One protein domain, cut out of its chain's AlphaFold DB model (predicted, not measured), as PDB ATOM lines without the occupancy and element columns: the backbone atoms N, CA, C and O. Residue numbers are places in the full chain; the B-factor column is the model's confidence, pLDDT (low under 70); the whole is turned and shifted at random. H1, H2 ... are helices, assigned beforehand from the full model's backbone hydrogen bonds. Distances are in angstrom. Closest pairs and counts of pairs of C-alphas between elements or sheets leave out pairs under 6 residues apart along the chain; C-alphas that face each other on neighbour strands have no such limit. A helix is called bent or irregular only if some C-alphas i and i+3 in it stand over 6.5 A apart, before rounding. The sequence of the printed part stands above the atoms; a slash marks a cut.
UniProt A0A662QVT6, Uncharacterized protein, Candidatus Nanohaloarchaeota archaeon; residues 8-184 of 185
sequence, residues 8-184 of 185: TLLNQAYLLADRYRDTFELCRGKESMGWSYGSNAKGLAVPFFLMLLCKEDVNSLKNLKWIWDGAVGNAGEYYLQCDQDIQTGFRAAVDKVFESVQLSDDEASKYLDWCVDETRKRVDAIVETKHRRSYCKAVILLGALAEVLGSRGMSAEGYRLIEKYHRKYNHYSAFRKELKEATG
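This is residues 8 to 184 of the 185 residues of an uncharacterized protein of Candidatus Nanohaloarchaeota archaeon (UniProt A0A662QVT6). Short helix H3 lies near the middle of a compact helical body, with H2, H4, H6 and H7 packed round it; H8 and H9 pack on H7 toward one end of the long axis, and H5, with H1 packed on it, lies toward the other. H3, H6, H7, H8 and H9 form an up-and-down bundle, each running against the one before it, while H4 slants from H7 past H3 to H5. The printed part has 177 residues with nine named helices, H1 to H9 in chain order, and no named strand: the class is all helix. The radius of gyration of the C-alphas is 15.7 A, and the rounded outline spans 44 by 35 by 31 A.

H1, residues 8 to 16, and H2, residues 20 to 27, form a hairpin at a shallow tilt of 18 degrees, closest at the C-alphas of Asn 11 and Thr 23, 5.6 A. H3, residues 42 to 53, touches H2 with residues 42 to 45 alone, closest at C-alphas 27 and 42, 5.9 A; this hairpin's tilt of 36 degrees is only just steep. H4, residues 62 to 77, forms a hairpin with H3, with C-alphas 44 and 71 5.1 A apart at closest. H5, residues 84 to 100, touches H4 through residues 86 to 91 alone, closest at C-alphas 76 and 87, 5.3 A. With residues 93 to 97 alone it touches H1, closest at C-alphas 16 and 94, 6.0 A. H6, residues 105 to 128, is apart from H5 and touches H3 with residues 108 to 118 alone, closest at C-alphas 46 and 115, 6.2 A. H7, residues 132 to 151, is the hub, touching H3, H4, H6, H8 and H9. Its hairpin with H6 is closest at C-alphas 123 and 138, 4.9 A. Residues 62 to 67 of H4 alone touch H7 at a steep tilt of 60 degrees, with C-alphas 64 and 144 4.2 A apart at closest. H8, residues 155 to 168, forms a hairpin with H7, closest at C-alphas 146 and 158, 4.0 A. H9, residues 173 to 183, forms a hairpin with H8, closest at C-alphas 166 and 176, 6.0 A. H9 also touches H7, closest at C-alphas 139 and 179, 5.2 A. Every O i to N i+4 pair is within hydrogen-bond range in H1, H2, H4, H5, H6, H8 and H9; H3 has 7 of 8 and H7 14 of 16.

H1 begins at C-alpha 8, (166.194, 216.730, 345.580). The longer helices are H4, 22.2 A, H5, 25.0 A, H6, 34.1 A, and H7, 29.5 A. H7 is irregular, with C-alphas 133 and 136 7.2 A apart. H9 ends at C-alpha 183, (179.300, 236.296, 363.235).

The C-alphas farthest apart, of Asp 85 and His 171, are 45.3 A apart. The printed part has no cut, and its long link is residues 28 to 41, between H2 and H3. Mean pLDDT of the printed part is 88.9; residues 36 to 39 and 75 to 84 are under 70.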
ATOM      1  N   THR A   8     166.791 215.944 344.507       78.00
ATOM      2  CA  THR A   8     166.194 216.730 345.580       78.00
ATOM      3  C   THR A   8     164.866 216.175 346.064       78.00
ATOM      4  O   THR A   8     164.671 216.116 347.274       78.00
ATOM      5  N   LEU A   9     163.987 215.707 345.175       82.31
ATOM      6  CA  LEU A   9     162.758 215.029 345.589       82.31
ATOM      7  C   LEU A   9     163.077 213.710 346.305       82.31
ATOM      8  O   LEU A   9     162.465 213.394 347.321       82.31
ATOM      9  N   LEU A  10     164.079 212.967 345.822       87.00
ATOM     10  CA  LEU A  10     164.555 211.766 346.510       87.00
ATOM     11  C   LEU A  10     165.136 212.101 347.891       87.00
ATOM     12  O   LEU A  10     164.829 211.420 348.866       87.00
ATOM     13  N   ASN A  11     165.923 213.175 347.989       88.88
ATOM     14  CA  ASN A  11     166.452 213.655 349.260       88.88
ATOM     15  C   ASN A  11     165.327 214.022 350.244       88.88
ATOM     16  O   ASN A  11     165.345 213.582 351.386       88.88
ATOM     17  N   GLN A  12     164.320 214.775 349.798       88.06
ATOM     18  CA  GLN A  12     163.150 215.117 350.613       88.06
ATOM     19  C   GLN A  12     162.413 213.861 351.090       88.06
ATOM     20  O   GLN A  12     162.095 213.759 352.271       88.06
ATOM     21  N   ALA A  13     162.193 212.888 350.202       90.06
ATOM     22  CA  ALA A  13     161.556 211.626 350.560       90.06
ATOM     23  C   ALA A  13     162.363 210.847 351.611       90.06
ATOM     24  O   ALA A  13     161.774 210.297 352.537       90.06
ATOM     25  N   TYR A  14     163.697 210.826 351.507       93.12
ATOM     26  CA  TYR A  14     164.546 210.219 352.530       93.12
ATOM     27  C   TYR A  14     164.434 210.935 353.873       93.12
ATOM     28  O   TYR A  14     164.219 210.270 354.882       93.12
ATOM     29  N   LEU A  15     164.517 212.265 353.893       91.50
ATOM     30  CA  LEU A  15     164.402 213.036 355.131       91.50
ATOM     31  C   LEU A  15     163.052 212.803 355.819       91.50
ATOM     32  O   LEU A  15     163.024 212.502 357.004       91.50
ATOM     33  N   LEU A  16     161.949 212.860 355.069       90.75
ATOM     34  CA  LEU A  16     160.596 212.649 355.598       90.75
ATOM     35  C   LEU A  16     160.331 211.211 356.066       90.75
ATOM     36  O   LEU A  16     159.433 210.986 356.870       90.75
ATOM     37  N   ALA A  17     161.091 210.241 355.559       91.69
ATOM     38  CA  ALA A  17     160.980 208.835 355.934       91.69
ATOM     39  C   ALA A  17     161.952 208.427 357.058       91.69
ATOM     40  O   ALA A  17     162.158 207.231 357.251       91.69
ATOM     41  N   ASP A  18     162.591 209.387 357.741       91.19
ATOM     42  CA  ASP A  18     163.655 209.143 358.730       91.19
ATOM     43  C   ASP A  18     164.854 208.343 358.160       91.19
ATOM     44  O   ASP A  18     165.585 207.617 358.830       91.19
ATOM     45  N   ARG A  19     165.093 208.485 356.854       93.94
ATOM     46  CA  ARG A  19     166.193 207.850 356.115       93.94
ATOM     47  C   ARG A  19     167.346 208.824 355.887       93.94
ATOM     48  O   ARG A  19     167.979 208.825 354.833       93.94
ATOM     49  N   TYR A  20     167.670 209.648 356.883       93.44
ATOM     50  CA  TYR A  20     168.745 210.643 356.781       93.44
ATOM     51  C   TYR A  20     170.120 210.024 356.466       93.44
ATOM     52  O   TYR A  20     170.958 210.662 355.831       93.44
ATOM     53  N   ARG A  21     170.351 208.753 356.825       94.88
ATOM     54  CA  ARG A  21     171.552 207.998 356.421       94.88
ATOM     55  C   ARG A  21     171.662 207.865 354.899       94.88
ATOM     56  O   ARG A  21     172.742 208.040 354.346       94.88
ATOM     57  N   ASP A  22     170.543 207.640 354.217       94.81
ATOM     58  CA  ASP A  22     170.505 207.584 352.757       94.81
ATOM     59  C   ASP A  22     170.660 208.977 352.139       94.81
ATOM     60  O   ASP A  22     171.310 209.117 351.107       94.81
ATOM     61  N   THR A  23     170.157 210.032 352.795       93.12
ATOM     62  CA  THR A  23     170.463 211.424 352.417       93.12
ATOM     63  C   THR A  23     171.963 211.711 352.475       93.12
ATOM     64  O   THR A  23     172.509 212.323 351.550       93.12
ATOM     65  N   PHE A  24     172.644 211.270 353.534       94.31
ATOM     66  CA  PHE A  24     174.093 211.411 353.661       94.31
ATOM     67  C   PHE A  24     174.822 210.714 352.506       94.31
ATOM     68  O   PHE A  24     175.648 211.334 351.833       94.31
ATOM     69  N   GLU A  25     174.476 209.457 352.225       93.25
ATOM     70  CA  GLU A  25     175.076 208.685 351.132       93.25
ATOM     71  C   GLU A  25     174.772 209.292 349.755       93.25
ATOM     72  O   GLU A  25     175.678 209.431 348.934       93.25
ATOM     73  N   LEU A  26     173.541 209.766 349.533       89.94
ATOM     74  CA  LEU A  26     173.135 210.480 348.320       89.94
ATOM     75  C   LEU A  26     173.961 211.751 348.097       89.94
ATOM     76  O   LEU A  26     174.177 212.149 346.953       89.94
ATOM     77  N   CYS A  27     174.398 212.423 349.163       89.38
ATOM     78  CA  CYS A  27     175.175 213.656 349.069       89.38
ATOM     79  C   CYS A  27     176.690 213.421 349.020       89.38
ATOM     80  O   CYS A  27     177.441 214.317 348.612       89.38
ATOM     81  N   ARG A  28     177.170 212.244 349.428       81.62
ATOM     82  CA  ARG A  28     178.599 211.935 349.472       81.62
ATOM     83  C   ARG A  28     179.185 211.928 348.055       81.62
ATOM     84  O   ARG A  28     178.652 211.311 347.145       81.62
ATOM     85  N   GLY A  29     180.285 212.658 347.858       72.12
ATOM     86  CA  GLY A  29     180.977 212.744 346.561       72.12
ATOM     87  C   GLY A  29     180.394 213.740 345.548       72.12
ATOM     88  O   GLY A  29     180.981 213.909 344.483       72.12
ATOM     89  N   LYS A  30     179.296 214.442 345.862       74.69
ATOM     90  CA  LYS A  30     178.725 215.465 344.964       74.69
ATOM     91  C   LYS A  30     179.496 216.785 344.984       74.69
ATOM     92  O   LYS A  30     180.221 217.082 345.935       74.69
ATOM     93  N   GLU A  31     179.288 217.617 343.968       76.06
ATOM     94  CA  GLU A  31     179.905 218.943 343.878       76.06
ATOM     95  C   GLU A  31     179.479 219.877 345.025       76.06
ATOM     96  O   GLU A  31     178.388 219.763 345.591       76.06
ATOM     97  N   SER A  32     180.346 220.833 345.364       73.69
ATOM     98  CA  SER A  32     180.097 221.853 346.393       73.69
ATOM     99  C   SER A  32     179.358 223.090 345.867       73.69
ATOM    100  O   SER A  32     179.049 223.996 346.635       73.69
ATOM    101  N   MET A  33     179.063 223.159 344.567       70.38
ATOM    102  CA  MET A  33     178.340 224.263 343.928       70.38
ATOM    103  C   MET A  33     176.882 223.871 343.617       70.38
ATOM    104  O   MET A  33     176.493 222.713 343.727       70.38
ATOM    105  N   GLY A  34     176.037 224.850 343.271       72.06
ATOM    106  CA  GLY A  34     174.664 224.585 342.802       72.06
ATOM    107  C   GLY A  34     173.579 224.450 343.881       72.06
ATOM    108  O   GLY A  34     172.449 224.095 343.567       72.06
ATOM    109  N   TRP A  35     173.865 224.783 345.143       77.06
ATOM    110  CA  TRP A  35     172.903 224.605 346.247       77.06
ATOM    111  C   TRP A  35     171.657 225.499 346.142       77.06
ATOM    112  O   TRP A  35     170.631 225.197 346.730       77.06
ATOM    113  N   SER A  36     171.742 226.622 345.421       63.41
ATOM    114  CA  SER A  36     170.689 227.651 345.406       63.41
ATOM    115  C   SER A  36     169.517 227.377 344.468       63.41
ATOM    116  O   SER A  36     168.525 228.081 344.572       63.41
ATOM    117  N   TYR A  37     169.628 226.412 343.556       55.28
ATOM    118  CA  TYR A  37     168.592 226.144 342.548       55.28
ATOM    119  C   TYR A  37     167.897 224.803 342.771       55.28
ATOM    120  O   TYR A  37     167.347 224.235 341.836       55.28
ATOM    121  N   GLY A  38     168.004 224.244 343.980       58.34
ATOM    122  CA  GLY A  38     167.359 222.981 344.321       58.34
ATOM    123  C   GLY A  38     167.810 221.788 343.478       58.34
ATOM    124  O   GLY A  38     167.205 220.740 343.595       58.34
ATOM    125  N   SER A  39     168.844 221.888 342.639       65.81
ATOM    126  CA  SER A  39     169.341 220.766 341.828       65.81
ATOM    127  C   SER A  39     170.382 219.921 342.558       65.81
ATOM    128  O   SER A  39     170.609 218.772 342.189       65.81
ATOM    129  N   ASN A  40     171.004 220.476 343.603       81.62
ATOM    130  CA  ASN A  40     171.969 219.782 344.446       81.62
ATOM    131  C   ASN A  40     171.349 219.473 345.815       81.62
ATOM    132  O   ASN A  40     171.067 220.387 346.595       81.62
ATOM    133  N   ALA A  41     171.214 218.181 346.128       86.06
ATOM    134  CA  ALA A  41     170.658 217.681 347.388       86.06
ATOM    135  C   ALA A  41     171.348 218.264 348.643       86.06
ATOM    136  O   ALA A  41     170.701 218.434 349.679       86.06
ATOM    137  N   LYS A  42     172.625 218.663 348.543       89.75
ATOM    138  CA  LYS A  42     173.379 219.284 349.645       89.75
ATOM    139  C   LYS A  42     172.773 220.592 350.151       89.75
ATOM    140  O   LYS A  42     172.948 220.903 351.325       89.75
ATOM    141  N   GLY A  43     172.038 221.321 349.303       88.62
ATOM    142  CA  GLY A  43     171.381 222.573 349.686       88.62
ATOM    143  C   GLY A  43     170.346 222.409 350.803       88.62
ATOM    144  O   GLY A  43     170.170 223.334 351.589       88.62
ATOM    145  N   LEU A  44     169.723 221.230 350.906       89.56
ATOM    146  CA  LEU A  44     168.830 220.866 352.011       89.56
ATOM    147  C   LEU A  44     169.527 219.975 353.044       89.56
ATOM    148  O   LEU A  44     169.339 220.163 354.243       89.56
ATOM    149  N   ALA A  45     170.356 219.029 352.592       93.31
ATOM    150  CA  ALA A  45     170.976 218.050 353.480       93.31
ATOM    151  C   ALA A  45     171.927 218.690 354.502       93.31
ATOM    152  O   ALA A  45     171.859 218.352 355.677       93.31
ATOM    153  N   VAL A  46     172.797 219.623 354.094       95.44
ATOM    154  CA  VAL A  46     173.765 220.228 355.028       95.44
ATOM    155  C   VAL A  46     173.058 221.014 356.146       95.44
ATOM    156  O   VAL A  46     173.343 220.739 357.311       95.44
ATOM    157  N   PRO A  47     172.094 221.913 355.858       95.38
ATOM    158  CA  PRO A  47     171.297 222.560 356.904       95.38
ATOM    159  C   PRO A  47     170.529 221.573 357.791       95.38
ATOM    160  O   PRO A  47     170.506 221.754 359.004       95.38
ATOM    161  N   PHE A  48     169.963 220.504 357.220       95.44
ATOM    162  CA  PHE A  48     169.278 219.459 357.990       95.44
ATOM    163  C   PHE A  48     170.218 218.762 358.990       95.44
ATOM    164  O   PHE A  48     169.871 218.598 360.156       95.44
ATOM    165  N   PHE A  49     171.432 218.394 358.574       97.25
ATOM    166  CA  PHE A  49     172.405 217.787 359.485       97.25
ATOM    167  C   PHE A  49     172.911 218.770 360.544       97.25
ATOM    168  O   PHE A  49     173.106 218.368 361.686       97.25
ATOM    169  N   LEU A  50     173.083 220.053 360.215       98.00
ATOM    170  CA  LEU A  50     173.400 221.075 361.219       98.00
ATOM    171  C   LEU A  50     172.286 221.203 362.273       98.00
ATOM    172  O   LEU A  50     172.598 221.295 363.458       98.00
ATOM    173  N   MET A  51     171.015 221.136 361.862       96.69
ATOM    174  CA  MET A  51     169.868 221.097 362.778       96.69
ATOM    175  C   MET A  51     169.902 219.864 363.687       96.69
ATOM    176  O   MET A  51     169.799 220.013 364.898       96.69
ATOM    177  N   LEU A  52     170.134 218.667 363.132       95.69
ATOM    178  CA  LEU A  52     170.258 217.429 363.919       95.69
ATOM    179  C   LEU A  52     171.401 217.456 364.942       95.69
ATOM    180  O   LEU A  52     171.337 216.795 365.977       95.69
ATOM    181  N   LEU A  53     172.486 218.163 364.630       97.19
ATOM    182  CA  LEU A  53     173.669 218.240 365.486       97.19
ATOM    183  C   LEU A  53     173.548 219.302 366.584       97.19
ATOM    184  O   LEU A  53     174.320 219.246 367.550       97.19
ATOM    185  N   CYS A  54     172.628 220.255 366.427       96.62
ATOM    186  CA  CYS A  54     172.384 221.337 367.369       96.62
ATOM    187  C   CYS A  54     171.850 220.796 368.701       96.62
ATOM    188  O   CYS A  54     170.956 219.955 368.726       96.62
ATOM    189  N   LYS A  55     172.401 221.285 369.817       94.25
ATOM    190  CA  LYS A  55     171.971 220.906 371.179       94.25
ATOM    191  C   LYS A  55     171.281 222.041 371.946       94.25
ATOM    192  O   LYS A  55     170.965 221.882 373.121       94.25
ATOM    193  N   GLU A  56     171.051 223.169 371.287       93.25
ATOM    194  CA  GLU A  56     170.355 224.337 371.827       93.25
ATOM    195  C   GLU A  56     169.097 224.649 371.003       93.25
ATOM    196  O   GLU A  56     168.892 224.094 369.921       93.25
ATOM    197  N   ASP A  57     168.252 225.547 371.514       92.62
ATOM    198  CA  ASP A  57     167.105 226.067 370.768       92.62
ATOM    199  C   ASP A  57     167.589 226.837 369.531       92.62
ATOM    200  O   ASP A  57     168.252 227.865 369.643       92.62
ATOM    201  N   VAL A  58     167.208 226.377 368.337       92.94
ATOM    202  CA  VAL A  58     167.559 227.026 367.063       92.94
ATOM    203  C   VAL A  58     167.169 228.509 367.023       92.94
ATOM    204  O   VAL A  58     167.807 229.293 366.323       92.94
ATOM    205  N   ASN A  59     166.154 228.937 367.781       92.50
ATOM    206  CA  ASN A  59     165.732 230.335 367.803       92.50
ATOM    207  C   ASN A  59     166.759 231.275 368.455       92.50
ATOM    208  O   ASN A  59     166.720 232.476 368.183       92.50
ATOM    209  N   SER A  60     167.700 230.759 369.256       93.62
ATOM    210  CA  SER A  60     168.838 231.537 369.767       93.62
ATOM    211  C   SER A  60     170.009 231.613 368.771       93.62
ATOM    212  O   SER A  60     170.903 232.446 368.932       93.62
ATOM    213  N   LEU A  61     169.995 230.789 367.715       96.12
ATOM    214  CA  LEU A  61     171.091 230.603 366.764       96.12
ATOM    215  C   LEU A  61     170.744 231.232 365.410       96.12
ATOM    216  O   LEU A  61     170.189 230.602 364.507       96.12
ATOM    217  N   LYS A  62     171.042 232.529 365.277       96.19
ATOM    218  CA  LYS A  62     170.578 233.360 364.153       96.19
ATOM    219  C   LYS A  62     170.975 232.813 362.775       96.19
ATOM    220  O   LYS A  62     170.167 232.876 361.848       96.19
ATOM    221  N   ASN A  63     172.199 232.307 362.614       97.19
ATOM    222  CA  ASN A  63     172.697 231.861 361.316       97.19
ATOM    223  C   ASN A  63     172.157 230.471 360.978       97.19
ATOM    224  O   ASN A  63     171.756 230.237 359.835       97.19
ATOM    225  N   LEU A  64     172.102 229.574 361.967       97.50
ATOM    226  CA  LEU A  64     171.504 228.252 361.816       97.50
ATOM    227  C   LEU A  64     170.021 228.360 361.456       97.50
ATOM    228  O   LEU A  64     169.572 227.741 360.491       97.50
ATOM    229  N   LYS A  65     169.275 229.216 362.162       95.44
ATOM    230  CA  LYS A  65     167.873 229.483 361.851       95.44
ATOM    231  C   LYS A  65     167.705 229.991 360.420       95.44
ATOM    232  O   LYS A  65     166.882 229.466 359.676       95.44
ATOM    233  N   TRP A  66     168.508 230.978 360.018       93.88
ATOM    234  CA  TRP A  66     168.424 231.559 358.677       93.88
ATOM    235  C   TRP A  66     168.679 230.518 357.584       93.88
ATOM    236  O   TRP A  66     167.929 230.448 356.608       93.88
ATOM    237  N   ILE A  67     169.727 229.696 357.732       93.19
ATOM    238  CA  ILE A  67     170.060 228.703 356.706       93.19
ATOM    239  C   ILE A  67     169.037 227.569 356.663       93.19
ATOM    240  O   ILE A  67     168.736 227.076 355.576       93.19
ATOM    241  N   TRP A  68     168.459 227.202 357.808       93.19
ATOM    242  CA  TRP A  68     167.375 226.230 357.873       93.19
ATOM    243  C   TRP A  68     166.096 226.744 357.205       93.19
ATOM    244  O   TRP A  68     165.561 226.079 356.318       93.19
ATOM    245  N   ASP A  69     165.643 227.950 357.563       89.31
ATOM    246  CA  ASP A  69     164.470 228.593 356.958       89.31
ATOM    247  C   ASP A  69     164.629 228.699 355.432       89.31
ATOM    248  O   ASP A  69     163.733 228.317 354.679       89.31
ATOM    249  N   GLY A  70     165.801 229.136 354.964       86.56
ATOM    250  CA  GLY A  70     166.096 229.220 353.536       86.56
ATOM    251  C   GLY A  70     166.126 227.858 352.837       86.56
ATOM    252  O   GLY A  70     165.658 227.738 351.705       86.56
ATOM    253  N   ALA A  71     166.666 226.818 353.474       87.06
ATOM    254  CA  ALA A  71     166.723 225.477 352.894       87.06
ATOM    255  C   ALA A  71     165.329 224.857 352.742       87.06
ATOM    256  O   ALA A  71     165.007 224.314 351.684       87.06
ATOM    257  N   VAL A  72     164.496 224.992 353.774       83.88
ATOM    258  CA  VAL A  72     163.111 224.511 353.787       83.88
ATOM    259  C   VAL A  72     162.246 225.279 352.788       83.88
ATOM    260  O   VAL A  72     161.525 224.655 352.011       83.88
ATOM    261  N   GLY A  73     162.370 226.610 352.735       77.31
ATOM    262  CA  GLY A  73     161.658 227.436 351.755       77.31
ATOM    263  C   GLY A  73     161.998 227.040 350.315       77.31
ATOM    264  O   GLY A  73     161.111 226.725 349.528       77.31
ATOM    265  N   ASN A  74     163.289 226.920 349.985       75.44
ATOM    266  CA  ASN A  74     163.718 226.515 348.638       75.44
ATOM    267  C   ASN A  74     163.291 225.082 348.271       75.44
ATOM    268  O   ASN A  74     163.015 224.799 347.103       75.44
ATOM    269  N   ALA A  75     163.243 224.174 349.250       69.00
ATOM    270  CA  ALA A  75     162.749 222.814 349.063       69.00
ATOM    271  C   ALA A  75     161.253 222.787 348.686       69.00
ATOM    272  O   ALA A  75     160.861 221.960 347.858       69.00
ATOM    273  N   GLY A  76     160.450 223.699 349.244       57.09
ATOM    274  CA  GLY A  76     159.019 223.833 348.961       57.09
ATOM    275  C   GLY A  76     158.672 224.683 347.731       57.09
ATOM    276  O   GLY A  76     157.689 224.402 347.054       57.09
ATOM    277  N   GLU A  77     159.465 225.705 347.397       51.59
ATOM    278  CA  GLU A  77     159.151 226.632 346.297       51.59
ATOM    279  C   GLU A  77     159.512 226.082 344.908       51.59
ATOM    280  O   GLU A  77     158.745 226.245 343.957       51.59
ATOM    281  N   TYR A  78     160.663 225.412 344.762       52.88
ATOM    282  CA  TYR A  78     161.256 225.204 343.434       52.88
ATOM    283  C   TYR A  78     160.629 224.065 342.612       52.88
ATOM    284  O   TYR A  78     160.495 224.187 341.396       52.88
ATOM    285  N   TYR A  79     160.230 222.960 343.244       48.66
ATOM    286  CA  TYR A  79     159.628 221.818 342.529       48.66
ATOM    287  C   TYR A  79     158.108 221.825 342.521       48.66
ATOM    288  O   TYR A  79     157.481 221.059 341.794       48.66
ATOM    289  N   LEU A  80     157.530 222.664 343.362       49.22
ATOM    290  CA  LEU A  80     156.219 222.405 343.903       49.22
ATOM    291  C   LEU A  80     155.255 223.572 343.638       49.22
ATOM    292  O   LEU A  80     154.053 223.353 343.730       49.22
ATOM    293  N   GLN A  81     155.744 224.768 343.244       52.66
ATOM    294  CA  GLN A  81     154.921 225.985 343.051       52.66
ATOM    295  C   GLN A  81     153.875 226.130 344.166       52.66
ATOM    296  O   GLN A  81     152.702 226.401 343.918       52.66
ATOM    297  N   CYS A  82     154.283 225.778 345.384       54.09
ATOM    298  CA  CYS A  82     153.332 225.264 346.344       54.09
ATOM    299  C   CYS A  82     152.649 226.366 347.126       54.09
ATOM    300  O   CYS A  82     153.272 227.350 347.525       54.09
ATOM    301  N   ASP A  83     151.373 226.107 347.380       62.72
ATOM    302  CA  ASP A  83     150.565 226.752 348.397       62.72
ATOM    303  C   ASP A  83     151.334 226.822 349.732       62.72
ATOM    304  O   ASP A  83     152.102 225.912 350.082       62.72
ATOM    305  N   GLN A  84     151.117 227.898 350.482       68.12
ATOM    306  CA  GLN A  84     151.699 228.131 351.803       68.12
ATOM    307  C   GLN A  84     151.418 226.954 352.760       68.12
ATOM    308  O   GLN A  84     152.243 226.630 353.623       68.12
ATOM    309  N   ASP A  85     150.312 226.246 352.537       73.81
ATOM    310  CA  ASP A  85     149.917 225.046 353.274       73.81
ATOM    311  C   ASP A  85     150.890 223.871 353.090       73.81
ATOM    312  O   ASP A  85     151.206 223.165 354.051       73.81
ATOM    313  N   ILE A  86     151.440 223.670 351.887       70.75
ATOM    314  CA  ILE A  86     152.357 222.549 351.615       70.75
ATOM    315  C   ILE A  86     153.745 222.823 352.203       70.75
ATOM    316  O   ILE A  86     154.372 221.909 352.742       70.75
ATOM    317  N   GLN A  87     154.214 224.073 352.178       71.62
ATOM    318  CA  GLN A  87     155.460 224.445 352.859       71.62
ATOM    319  C   GLN A  87     155.347 224.253 354.374       71.62
ATOM    320  O   GLN A  87     156.247 223.691 355.005       71.62
ATOM    321  N   THR A  88     154.215 224.673 354.943       80.88
ATOM    322  CA  THR A  88     153.903 224.485 356.365       80.88
ATOM    323  C   THR A  88     153.850 222.998 356.714       80.88
ATOM    324  O   THR A  88     154.463 222.573 357.694       80.88
ATOM    325  N   GLY A  89     153.201 222.185 355.875       83.62
ATOM    326  CA  GLY A  89     153.141 220.733 356.030       83.62
ATOM    327  C   GLY A  89     154.511 220.057 355.944       83.62
ATOM    328  O   GLY A  89     154.816 219.202 356.773       83.62
ATOM    329  N   PHE A  90     155.364 220.460 354.995       83.31
ATOM    330  CA  PHE A  90     156.725 219.931 354.875       83.31
ATOM    331  C   PHE A  90     157.568 220.261 356.110       83.31
ATOM    332  O   PHE A  90     158.193 219.362 356.666       83.31
ATOM    333  N   ARG A  91     157.545 221.516 356.581       85.31
ATOM    334  CA  ARG A  91     158.237 221.909 357.817       85.31
ATOM    335  C   ARG A  91     157.761 221.076 359.007       85.31
ATOM    336  O   ARG A  91     158.584 220.433 359.644       85.31
ATOM    337  N   ALA A  92     156.449 221.006 359.231       88.31
ATOM    338  CA  ALA A  92     155.881 220.236 360.334       88.31
ATOM    339  C   ALA A  92     156.228 218.738 360.255       88.31
ATOM    340  O   ALA A  92     156.401 218.081 361.279       88.31
ATOM    341  N   ALA A  93     156.323 218.176 359.047       89.19
ATOM    342  CA  ALA A  93     156.727 216.788 358.860       89.19
ATOM    343  C   ALA A  93     158.211 216.569 359.179       89.19
ATOM    344  O   ALA A  93     158.547 215.569 359.806       89.19
ATOM    345  N   VAL A  94     159.091 217.500 358.801       88.62
ATOM    346  CA  VAL A  94     160.514 217.424 359.157       88.62
ATOM    347  C   VAL A  94     160.739 217.639 360.656       88.62
ATOM    348  O   VAL A  94     161.557 216.935 361.241       88.62
ATOM    349  N   ASP A  95     159.987 218.534 361.298       89.81
ATOM    350  CA  ASP A  95     160.086 218.755 362.747       89.81
ATOM    351  C   ASP A  95     159.790 217.460 363.527       89.81
ATOM    352  O   ASP A  95     160.535 217.099 364.435       89.81
ATOM    353  N   LYS A  96     158.797 216.671 363.088       91.12
ATOM    354  CA  LYS A  96     158.520 215.337 363.658       91.12
ATOM    355  C   LYS A  96     159.675 214.350 363.490       91.12
ATOM    356  O   LYS A  96     159.862 213.489 364.344       91.12
ATOM    357  N   VAL A  97     160.435 214.450 362.399       91.56
ATOM    358  CA  VAL A  97     161.633 213.620 362.201       91.56
ATOM    359  C   VAL A  97     162.714 214.036 363.196       91.56
ATOM    360  O   VAL A  97     163.330 213.177 363.818       91.56
ATOM    361  N   PHE A  98     162.920 215.336 363.422       91.75
ATOM    362  CA  PHE A  98     163.871 215.797 364.437       91.75
ATOM    363  C   PHE A  98     163.515 215.313 365.849       91.75
ATOM    364  O   PHE A  98     164.416 214.960 366.605       91.75
ATOM    365  N   GLU A  99     162.227 215.233 366.189       88.88
ATOM    366  CA  GLU A  99     161.762 214.694 367.476       88.88
ATOM    367  C   GLU A  99     162.035 213.187 367.641       88.88
ATOM    368  O   GLU A  99     162.218 212.717 368.766       88.88
ATOM    369  N   SER A 100     162.063 212.419 366.546       87.81
ATOM    370  CA  SER A 100     162.259 210.964 366.588       87.81
ATOM    371  C   SER A 100     163.716 210.521 366.446       87.81
ATOM    372  O   SER A 100     164.064 209.416 366.866       87.81
ATOM    373  N   VAL A 101     164.574 211.344 365.839       91.88
ATOM    374  CA  VAL A 101     165.963 210.973 365.553       91.88
ATOM    375  C   VAL A 101     166.795 210.937 366.834       91.88
ATOM    376  O   VAL A 101     166.934 211.925 367.548       91.88
ATOM    377  N   GLN A 102     167.453 209.802 367.067       88.75
ATOM    378  CA  GLN A 102     168.507 209.668 368.068       88.75
ATOM    379  C   GLN A 102     169.824 209.348 367.368       88.75
ATOM    380  O   GLN A 102     169.974 208.288 366.759       88.75
ATOM    381  N   LEU A 103     170.775 210.281 367.433       92.94
ATOM    382  CA  LEU A 103     172.125 210.068 366.923       92.94
ATOM    383  C   LEU A 103     172.992 209.424 368.002       92.94
ATOM    384  O   LEU A 103     173.044 209.907 369.132       92.94
ATOM    385  N   SER A 104     173.723 208.377 367.626       95.12
ATOM    386  CA  SER A 104     174.875 207.937 368.417       95.12
ATOM    387  C   SER A 104     175.991 208.991 368.382       95.12
ATOM    388  O   SER A 104     176.051 209.814 367.462       95.12
ATOM    389  N   ASP A 105     176.904 208.963 369.355       94.62
ATOM    390  CA  ASP A 105     178.049 209.886 369.379       94.62
ATOM    391  C   ASP A 105     178.932 209.740 368.128       94.62
ATOM    392  O   ASP A 105     179.354 210.746 367.552       94.62
ATOM    393  N   ASP A 106     179.126 208.508 367.647       96.50
ATOM    394  CA  ASP A 106     179.871 208.218 366.417       96.50
ATOM    395  C   ASP A 106     179.198 208.837 365.186       96.50
ATOM    396  O   ASP A 106     179.857 209.434 364.332       96.50
ATOM    397  N   GLU A 107     177.871 208.739 365.090       96.25
ATOM    398  CA  GLU A 107     177.118 209.364 364.004       96.25
ATOM    399  C   GLU A 107     177.155 210.882 364.088       96.25
ATOM    400  O   GLU A 107     177.367 211.545 363.073       96.25
ATOM    401  N   ALA A 108     177.001 211.437 365.290       96.88
ATOM    402  CA  ALA A 108     177.100 212.870 365.493       96.88
ATOM    403  C   ALA A 108     178.488 213.398 365.090       96.88
ATOM    404  O   ALA A 108     178.572 214.407 364.393       96.88
ATOM    405  N   SER A 109     179.569 212.701 365.457       97.06
ATOM    406  CA  SER A 109     180.929 213.057 365.038       97.06
ATOM    407  C   SER A 109     181.080 212.965 363.519       97.06
ATOM    408  O   SER A 109     181.495 213.927 362.878       97.06
ATOM    409  N   LYS A 110     180.661 211.841 362.922       97.06
ATOM    410  CA  LYS A 110     180.733 211.605 361.473       97.06
ATOM    411  C   LYS A 110     180.014 212.695 360.675       97.06
ATOM    412  O   LYS A 110     180.544 213.183 359.674       97.06
ATOM    413  N   TYR A 111     178.796 213.056 361.073       97.50
ATOM    414  CA  TYR A 111     178.018 214.071 360.367       97.50
ATOM    415  C   TYR A 111     178.553 215.481 360.614       97.50
ATOM    416  O   TYR A 111     178.519 216.297 359.693       97.50
ATOM    417  N   LEU A 112     179.101 215.762 361.800       97.94
ATOM    418  CA  LEU A 112     179.762 217.036 362.073       97.94
ATOM    419  C   LEU A 112     180.993 217.225 361.180       97.94
ATOM    420  O   LEU A 112     181.093 218.256 360.514       97.94
ATOM    421  N   ASP A 113     181.872 216.224 361.090       97.06
ATOM    422  CA  ASP A 113     183.058 216.261 360.222       97.06
ATOM    423  C   ASP A 113     182.675 216.488 358.759       97.06
ATOM    424  O   ASP A 113     183.272 217.302 358.047       97.06
ATOM    425  N   TRP A 114     181.614 215.819 358.312       97.19
ATOM    426  CA  TRP A 114     181.085 216.017 356.972       97.19
ATOM    427  C   TRP A 114     180.546 217.439 356.754       97.19
ATOM    428  O   TRP A 114     180.873 218.066 355.745       97.19
ATOM    429  N   CYS A 115     179.781 217.991 357.700       97.56
ATOM    430  CA  CYS A 115     179.301 219.375 357.643       97.56
ATOM    431  C   CYS A 115     180.454 220.390 357.622       97.56
ATOM    432  O   CYS A 115     180.381 221.383 356.889       97.56
ATOM    433  N   VAL A 116     181.535 220.140 358.369       97.06
ATOM    434  CA  VAL A 116     182.763 220.952 358.343       97.06
ATOM    435  C   VAL A 116     183.391 220.935 356.950       97.06
ATOM    436  O   VAL A 116     183.688 221.992 356.383       97.06
ATOM    437  N   ASP A 117     183.556 219.751 356.364       95.62
ATOM    438  CA  ASP A 117     184.147 219.588 355.039       95.62
ATOM    439  C   ASP A 117     183.306 220.233 353.931       95.62
ATOM    440  O   ASP A 117     183.848 220.905 353.048       95.62
ATOM    441  N   GLU A 118     181.987 220.052 353.963       95.50
ATOM    442  CA  GLU A 118     181.078 220.639 352.976       95.50
ATOM    443  C   GLU A 118     180.991 222.158 353.107       95.50
ATOM    444  O   GLU A 118     181.029 222.865 352.096       95.50
ATOM    445  N   THR A 119     180.990 222.677 354.337       95.69
ATOM    446  CA  THR A 119     181.079 224.117 354.590       95.69
ATOM    447  C   THR A 119     182.374 224.687 354.026       95.69
ATOM    448  O   THR A 119     182.330 225.666 353.277       95.69
ATOM    449  N   ARG A 120     183.520 224.039 354.287       95.44
ATOM    450  CA  ARG A 120     184.813 224.466 353.732       95.44
ATOM    451  C   ARG A 120     184.767 224.539 352.213       95.44
ATOM    452  O   ARG A 120     185.059 225.589 351.645       95.44
ATOM    453  N   LYS A 121     184.373 223.442 351.558       94.38
ATOM    454  CA  LYS A 121     184.315 223.365 350.091       94.38
ATOM    455  C   LYS A 121     183.385 224.429 349.508       94.38
ATOM    456  O   LYS A 121     183.697 225.000 348.467       94.38
ATOM    457  N   ARG A 122     182.236 224.681 350.148       93.06
ATOM    458  CA  ARG A 122     181.240 225.647 349.669       93.06
ATOM    459  C   ARG A 122     181.740 227.082 349.784       93.06
ATOM    460  O   ARG A 122     181.594 227.847 348.831       93.06
ATOM    461  N   VAL A 123     182.313 227.442 350.930       94.31
ATOM    462  CA  VAL A 123     182.851 228.785 351.172       94.31
ATOM    463  C   VAL A 123     184.008 229.058 350.229       94.31
ATOM    464  O   VAL A 123     183.996 230.079 349.543       94.31
ATOM    465  N   ASP A 124     184.961 228.128 350.155       94.62
ATOM    466  CA  ASP A 124     186.146 228.276 349.319       94.62
ATOM    467  C   ASP A 124     185.740 228.480 347.858       94.62
ATOM    468  O   ASP A 124     186.120 229.475 347.243       94.62
ATOM    469  N   ALA A 125     184.838 227.633 347.349       92.50
ATOM    470  CA  ALA A 125     184.328 227.757 345.993       92.50
ATOM    471  C   ALA A 125     183.618 229.097 345.729       92.50
ATOM    472  O   ALA A 125     183.790 229.654 344.655       92.50
ATOM    473  N   ILE A 126     182.842 229.646 346.673       91.75
ATOM    474  CA  ILE A 126     182.166 230.946 346.492       91.75
ATOM    475  C   ILE A 126     183.165 232.112 346.476       91.75
ATOM    476  O   ILE A 126     183.037 233.032 345.659       91.75
ATOM    477  N   VAL A 127     184.103 232.121 347.426       92.88
ATOM    478  CA  VAL A 127     185.004 233.258 347.643       92.88
ATOM    479  C   VAL A 127     186.096 233.290 346.580       92.88
ATOM    480  O   VAL A 127     186.375 234.352 346.018       92.88
ATOM    481  N   GLU A 128     186.667 232.135 346.242       92.06
ATOM    482  CA  GLU A 128     187.774 232.024 345.286       92.06
ATOM    483  C   GLU A 128     187.325 232.324 343.850       92.06
ATOM    484  O   GLU A 128     188.050 232.985 343.106       92.06
ATOM    485  N   THR A 129     186.088 231.974 343.477       89.56
ATOM    486  CA  THR A 129     185.502 232.364 342.180       89.56
ATOM    487  C   THR A 129     184.861 233.758 342.192       89.56
ATOM    488  O   THR A 129     184.289 234.196 341.191       89.56
ATOM    489  N   LYS A 130     184.980 234.501 343.304       88.38
ATOM    490  CA  LYS A 130     184.516 235.889 343.466       88.38
ATOM    491  C   LYS A 130     183.019 236.080 343.201       88.38
ATOM    492  O   LYS A 130     182.603 237.150 342.740       88.38
ATOM    493  N   HIS A 131     182.180 235.102 343.539       84.62
ATOM    494  CA  HIS A 131     180.722 235.238 343.474       84.62
ATOM    495  C   HIS A 131     180.192 236.152 344.592       84.62
ATOM    496  O   HIS A 131     179.486 235.704 345.491       84.62
ATOM    497  N   ARG A 132     180.498 237.457 344.530       82.69
ATOM    498  CA  ARG A 132     180.204 238.442 345.591       82.69
ATOM    499  C   ARG A 132     178.739 238.451 346.035       82.69
ATOM    500  O   ARG A 132     178.468 238.535 347.219       82.69
ATOM    501  N   ARG A 133     177.791 238.266 345.107       86.88
ATOM    502  CA  ARG A 133     176.344 238.166 345.413       86.88
ATOM    503  C   ARG A 133     175.965 236.944 346.266       86.88
ATOM    504  O   ARG A 133     174.819 236.818 346.670       86.88
ATOM    505  N   SER A 134     176.890 236.009 346.466       87.56
ATOM    506  CA  SER A 134     176.716 234.787 347.257       87.56
ATOM    507  C   SER A 134     177.603 234.751 348.502       87.56
ATOM    508  O   SER A 134     177.580 233.743 349.204       87.56
ATOM    509  N   TYR A 135     178.369 235.808 348.793       92.50
ATOM    510  CA  TYR A 135     179.192 235.867 350.005       92.50
ATOM    511  C   TYR A 135     178.329 235.720 351.259       92.50
ATOM    512  O   TYR A 135     178.683 234.923 352.126       92.50
ATOM    513  N   CYS A 136     177.137 236.323 351.267       91.19
ATOM    514  CA  CYS A 136     176.200 236.239 352.384       91.19
ATOM    515  C   CYS A 136     175.858 234.781 352.721       91.19
ATOM    516  O   CYS A 136     175.882 234.373 353.877       91.19
ATOM    517  N   LYS A 137     175.657 233.947 351.696       90.38
ATOM    518  CA  LYS A 137     175.371 232.514 351.850       90.38
ATOM    519  C   LYS A 137     176.561 231.757 352.445       90.38
ATOM    520  O   LYS A 137     176.365 230.850 353.244       90.38
ATOM    521  N   ALA A 138     177.785 232.119 352.056       93.81
ATOM    522  CA  ALA A 138     179.001 231.505 352.583       93.81
ATOM    523  C   ALA A 138     179.235 231.873 354.056       93.81
ATOM    524  O   ALA A 138     179.538 230.998 354.863       93.81
ATOM    525  N   VAL A 139     179.075 233.150 354.415       96.12
ATOM    526  CA  VAL A 139     179.304 233.607 355.795       96.12
ATOM    527  C   VAL A 139     178.221 233.116 356.749       96.12
ATOM    528  O   VAL A 139     178.548 232.747 357.870       96.12
ATOM    529  N   ILE A 140     176.964 233.025 356.299       96.38
ATOM    530  CA  ILE A 140     175.877 232.465 357.111       96.38
ATOM    531  C   ILE A 140     176.102 230.968 357.342       96.38
ATOM    532  O   ILE A 140     175.943 230.507 358.464       96.38
ATOM    533  N   LEU A 141     176.548 230.207 356.333       96.75
ATOM    534  CA  LEU A 141     176.884 228.790 356.522       96.75
ATOM    535  C   LEU A 141     178.045 228.598 357.516       96.75
ATOM    536  O   LEU A 141     177.971 227.721 358.376       96.75
ATOM    537  N   LEU A 142     179.088 229.435 357.448       97.25
ATOM    538  CA  LEU A 142     180.164 229.433 358.449       97.25
ATOM    539  C   LEU A 142     179.653 229.771 359.851       97.25
ATOM    540  O   LEU A 142     180.028 229.098 360.808       97.25
ATOM    541  N   GLY A 143     178.810 230.799 359.965       97.88
ATOM    542  CA  GLY A 143     178.199 231.208 361.226       97.88
ATOM    543  C   GLY A 143     177.331 230.105 361.826       97.88
ATOM    544  O   GLY A 143     177.473 229.807 363.003       97.88
ATOM    545  N   ALA A 144     176.513 229.437 361.010       98.25
ATOM    546  CA  ALA A 144     175.668 228.323 361.432       98.25
ATOM    547  C   ALA A 144     176.501 227.146 361.958       98.25
ATOM    548  O   ALA A 144     176.193 226.584 363.003       98.25
ATOM    549  N   LEU A 145     177.597 226.794 361.275       98.50
ATOM    550  CA  LEU A 145     178.512 225.757 361.752       98.50
ATOM    551  C   LEU A 145     179.190 226.159 363.074       98.50
ATOM    552  O   LEU A 145     179.309 225.331 363.974       98.50
ATOM    553  N   ALA A 146     179.610 227.419 363.220       98.19
ATOM    554  CA  ALA A 146     180.189 227.917 364.468       98.19
ATOM    555  C   ALA A 146     179.177 227.932 365.628       98.19
ATOM    556  O   ALA A 146     179.540 227.582 366.748       98.19
ATOM    557  N   GLU A 147     177.918 228.284 365.359       98.31
ATOM    558  CA  GLU A 147     176.803 228.206 366.311       98.31
ATOM    559  C   GLU A 147     176.544 226.760 366.752       98.31
ATOM    560  O   GLU A 147     176.472 226.493 367.950       98.31
ATOM    561  N   VAL A 148     176.508 225.803 365.816       98.38
ATOM    562  CA  VAL A 148     176.362 224.373 366.142       98.38
ATOM    563  C   VAL A 148     177.526 223.878 367.000       98.38
ATOM    564  O   VAL A 148     177.290 223.202 367.999       98.38
ATOM    565  N   LEU A 149     178.769 224.242 366.670       98.06
ATOM    566  CA  LEU A 149     179.930 223.936 367.514       98.06
ATOM    567  C   LEU A 149     179.754 224.522 368.925       98.06
ATOM    568  O   LEU A 149     179.942 223.814 369.912       98.06
ATOM    569  N   GLY A 150     179.326 225.782 369.029       97.44
ATOM    570  CA  GLY A 150     179.011 226.436 370.302       97.44
ATOM    571  C   GLY A 150     177.985 225.664 371.132       97.44
ATOM    572  O   GLY A 150     178.273 225.322 372.278       97.44
ATOM    573  N   SER A 151     176.861 225.280 370.516       97.25
ATOM    574  CA  SER A 151     175.787 224.509 371.167       97.25
ATOM    575  C   SER A 151     176.266 223.166 371.736       97.25
ATOM    576  O   SER A 151     175.684 222.612 372.664       97.25
ATOM    577  N   ARG A 152     177.365 222.626 371.194       95.50
ATOM    578  CA  ARG A 152     177.979 221.361 371.615       95.50
ATOM    579  C   ARG A 152     179.121 221.547 372.621       95.50
ATOM    580  O   ARG A 152     179.851 220.595 372.884       95.50
ATOM    581  N   GLY A 153     179.292 222.747 373.179       96.69
ATOM    582  CA  GLY A 153     180.373 223.081 374.113       96.69
ATOM    583  C   GLY A 153     181.719 223.373 373.437       96.69
ATOM    584  O   GLY A 153     182.735 223.512 374.115       96.69
ATOM    585  N   MET A 154     181.745 223.495 372.108       96.69
ATOM    586  CA  MET A 154     182.949 223.682 371.284       96.69
ATOM    587  C   MET A 154     183.092 225.143 370.817       96.69
ATOM    588  O   MET A 154     183.623 225.425 369.742       96.69
ATOM    589  N   SER A 155     182.652 226.117 371.623       95.75
ATOM    590  CA  SER A 155     182.644 227.549 371.261       95.75
ATOM    591  C   SER A 155     184.021 228.081 370.853       95.75
ATOM    592  O   SER A 155     184.136 228.891 369.933       95.75
ATOM    593  N   ALA A 156     185.091 227.587 371.487       96.56
ATOM    594  CA  ALA A 156     186.459 227.949 371.122       96.56
ATOM    595  C   ALA A 156     186.831 227.487 369.700       96.56
ATOM    596  O   ALA A 156     187.595 228.158 369.006       96.56
ATOM    597  N   GLU A 157     186.299 226.354 369.245       96.81
ATOM    598  CA  GLU A 157     186.513 225.839 367.888       96.81
ATOM    599  C   GLU A 157     185.686 226.606 366.868       96.81
ATOM    600  O   GLU A 157     186.217 226.958 365.815       96.81
ATOM    601  N   GLY A 158     184.443 226.951 367.216       96.75
ATOM    602  CA  GLY A 158     183.616 227.868 366.434       96.75
ATOM    603  C   GLY A 158     184.327 229.204 366.194       96.75
ATOM    604  O   GLY A 158     184.475 229.630 365.050       96.75
ATOM    605  N   TYR A 159     184.878 229.821 367.246       96.25
ATOM    606  CA  TYR A 159     185.652 231.060 367.116       96.25
ATOM    607  C   TYR A 159     186.893 230.885 366.226       96.25
ATOM    608  O   TYR A 159     187.112 231.667 365.298       96.25
ATOM    609  N   ARG A 160     187.684 229.823 366.450       96.81
ATOM    610  CA  ARG A 160     188.866 229.517 365.624       96.81
ATOM    611  C   ARG A 160     188.511 229.310 364.152       96.81
ATOM    612  O   ARG A 160     189.289 229.709 363.284       96.81
ATOM    613  N   LEU A 161     187.362 228.703 363.855       96.50
ATOM    614  CA  LEU A 161     186.868 228.526 362.492       96.50
ATOM    615  C   LEU A 161     186.613 229.883 361.820       96.50
ATOM    616  O   LEU A 161     187.138 230.122 360.731       96.50
ATOM    617  N   ILE A 162     185.860 230.780 362.463       97.06
ATOM    618  CA  ILE A 162     185.571 232.102 361.888       97.06
ATOM    619  C   ILE A 162     186.862 232.907 361.717       97.06
ATOM    620  O   ILE A 162     187.110 233.469 360.646       97.06
ATOM    621  N   GLU A 163     187.740 232.900 362.721       96.56
ATOM    622  CA  GLU A 163     189.013 233.612 362.652       96.56
ATOM    623  C   GLU A 163     189.915 233.082 361.526       96.56
ATOM    624  O   GLU A 163     190.512 233.869 360.780       96.56
ATOM    625  N   LYS A 164     189.977 231.758 361.339       96.50
ATOM    626  CA  LYS A 164     190.701 231.128 360.227       96.50
ATOM    627  C   LYS A 164     190.227 231.679 358.883       96.50
ATOM    628  O   LYS A 164     191.063 232.038 358.056       96.50
ATOM    629  N   TYR A 165     188.917 231.780 358.665       96.56
ATOM    630  CA  TYR A 165     188.353 232.302 357.416       96.56
ATOM    631  C   TYR A 165     188.549 233.809 357.252       96.56
ATOM    632  O   TYR A 165     188.870 234.275 356.155       96.56
ATOM    633  N   HIS A 166     188.449 234.567 358.344       95.25
ATOM    634  CA  HIS A 166     188.759 235.992 358.356       95.25
ATOM    635  C   HIS A 166     190.222 236.263 357.956       95.25
ATOM    636  O   HIS A 166     190.491 237.193 357.191       95.25
ATOM    637  N   ARG A 167     191.169 235.437 358.430       96.00
ATOM    638  CA  ARG A 167     192.599 235.517 358.076       96.00
ATOM    639  C   ARG A 167     192.883 235.000 356.660       96.00
ATOM    640  O   ARG A 167     193.582 235.682 355.915       96.00
ATOM    641  N   LYS A 168     192.322 233.844 356.271       96.62
ATOM    642  CA  LYS A 168     192.500 233.226 354.937       96.62
ATOM    643  C   LYS A 168     192.130 234.195 353.813       96.62
ATOM    644  O   LYS A 168     192.826 234.267 352.807       96.62
ATOM    645  N   TYR A 169     191.061 234.968 354.001       95.75
ATOM    646  CA  TYR A 169     190.542 235.902 353.002       95.75
ATOM    647  C   TYR A 169     190.799 237.373 353.364       95.75
ATOM    648  O   TYR A 169     189.971 238.246 353.097       95.75
ATOM    649  N   ASN A 170     191.971 237.669 353.935       93.62
ATOM    650  CA  ASN A 170     192.399 239.020 354.333       93.62
ATOM    651  C   ASN A 170     192.260 240.086 353.219       93.62
ATOM    652  O   ASN A 170     191.877 241.218 353.521       93.62
ATOM    653  N   HIS A 171     192.501 239.715 351.956       93.56
ATOM    654  CA  HIS A 171     192.416 240.577 350.771       93.56
ATOM    655  C   HIS A 171     190.991 240.739 350.205       93.56
ATOM    656  O   HIS A 171     190.771 241.550 349.306       93.56
ATOM    657  N   TYR A 172     190.001 240.008 350.728       94.25
ATOM    658  CA  TYR A 172     188.609 240.065 350.277       94.25
ATOM    659  C   TYR A 172     187.772 240.903 351.250       94.25
ATOM    660  O   TYR A 172     186.978 240.380 352.031       94.25
ATOM    661  N   SER A 173     187.945 242.226 351.204       93.50
ATOM    662  CA  SER A 173     187.309 243.166 352.144       93.50
ATOM    663  C   SER A 173     185.783 243.033 352.223       93.50
ATOM    664  O   SER A 173     185.234 243.054 353.321       93.50
ATOM    665  N   ALA A 174     185.106 242.830 351.087       94.00
ATOM    666  CA  ALA A 174     183.659 242.608 351.043       94.00
ATOM    667  C   ALA A 174     183.242 241.341 351.810       94.00
ATOM    668  O   ALA A 174     182.348 241.399 352.645       94.00
ATOM    669  N   PHE A 175     183.948 240.223 351.599       95.25
ATOM    670  CA  PHE A 175     183.691 238.981 352.333       95.25
ATOM    671  C   PHE A 175     183.933 239.159 353.835       95.25
ATOM    672  O   PHE A 175     183.117 238.740 354.646       95.25
ATOM    673  N   ARG A 176     185.028 239.828 354.224       94.81
ATOM    674  CA  ARG A 176     185.335 240.084 355.639       94.81
ATOM    675  C   ARG A 176     184.295 240.958 356.325       94.81
ATOM    676  O   ARG A 176     184.014 240.725 357.495       94.81
ATOM    677  N   LYS A 177     183.755 241.954 355.621       94.31
ATOM    678  CA  LYS A 177     182.671 242.790 356.141       94.31
ATOM    679  C   LYS A 177     181.446 241.929 356.454       94.31
ATOM    680  O   LYS A 177     180.991 241.932 357.592       94.31
ATOM    681  N   GLU A 178     180.997 241.135 355.487       95.25
ATOM    682  CA  GLU A 178     179.845 240.247 355.672       95.25
ATOM    683  C   GLU A 178     180.097 239.189 356.760       95.25
ATOM    684  O   GLU A 178     179.204 238.884 357.544       95.25
ATOM    685  N   LEU A 179     181.323 238.663 356.864       95.44
ATOM    686  CA  LEU A 179     181.681 237.681 357.889       95.44
ATOM    687  C   LEU A 179     181.548 238.264 359.298       95.44
ATOM    688  O   LEU A 179     180.982 237.613 360.172       95.44
ATOM    689  N   LYS A 180     182.034 239.490 359.512       93.69
ATOM    690  CA  LYS A 180     181.899 240.193 360.794       93.69
ATOM    691  C   LYS A 180     180.439 240.455 361.144       93.69
ATOM    692  O   LYS A 180     180.008 240.132 362.243       93.69
ATOM    693  N   GLU A 181     179.657 240.955 360.189       93.75
ATOM    694  CA  GLU A 181     178.220 241.203 360.372       93.75
ATOM    695  C   GLU A 181     177.461 239.913 360.742       93.75
ATOM    696  O   GLU A 181     176.669 239.890 361.689       93.75
ATOM    697  N   ALA A 182     177.751 238.808 360.050       91.75
ATOM    698  CA  ALA A 182     177.103 237.523 360.291       91.75
ATOM    699  C   ALA A 182     177.520 236.873 361.620       91.75
ATOM    700  O   ALA A 182     176.701 236.222 362.263       91.75
ATOM    701  N   THR A 183     178.755 237.058 362.088       90.69
ATOM    702  CA  THR A 183     179.300 236.296 363.235       90.69
ATOM    703  C   THR A 183     179.510 237.116 364.507       90.69
ATOM    704  O   THR A 183     179.712 236.536 365.565       90.69
ATOM    705  N   GLY A 184     179.412 238.447 364.438       81.75
ATOM    706  CA  GLY A 184     179.656 239.331 365.584       81.75
ATOM    707  C   GLY A 184     181.133 239.467 365.978       81.75
ATOM    708  O   GLY A 184     181.411 239.923 367.084       81.75
TER     709      GLY A 184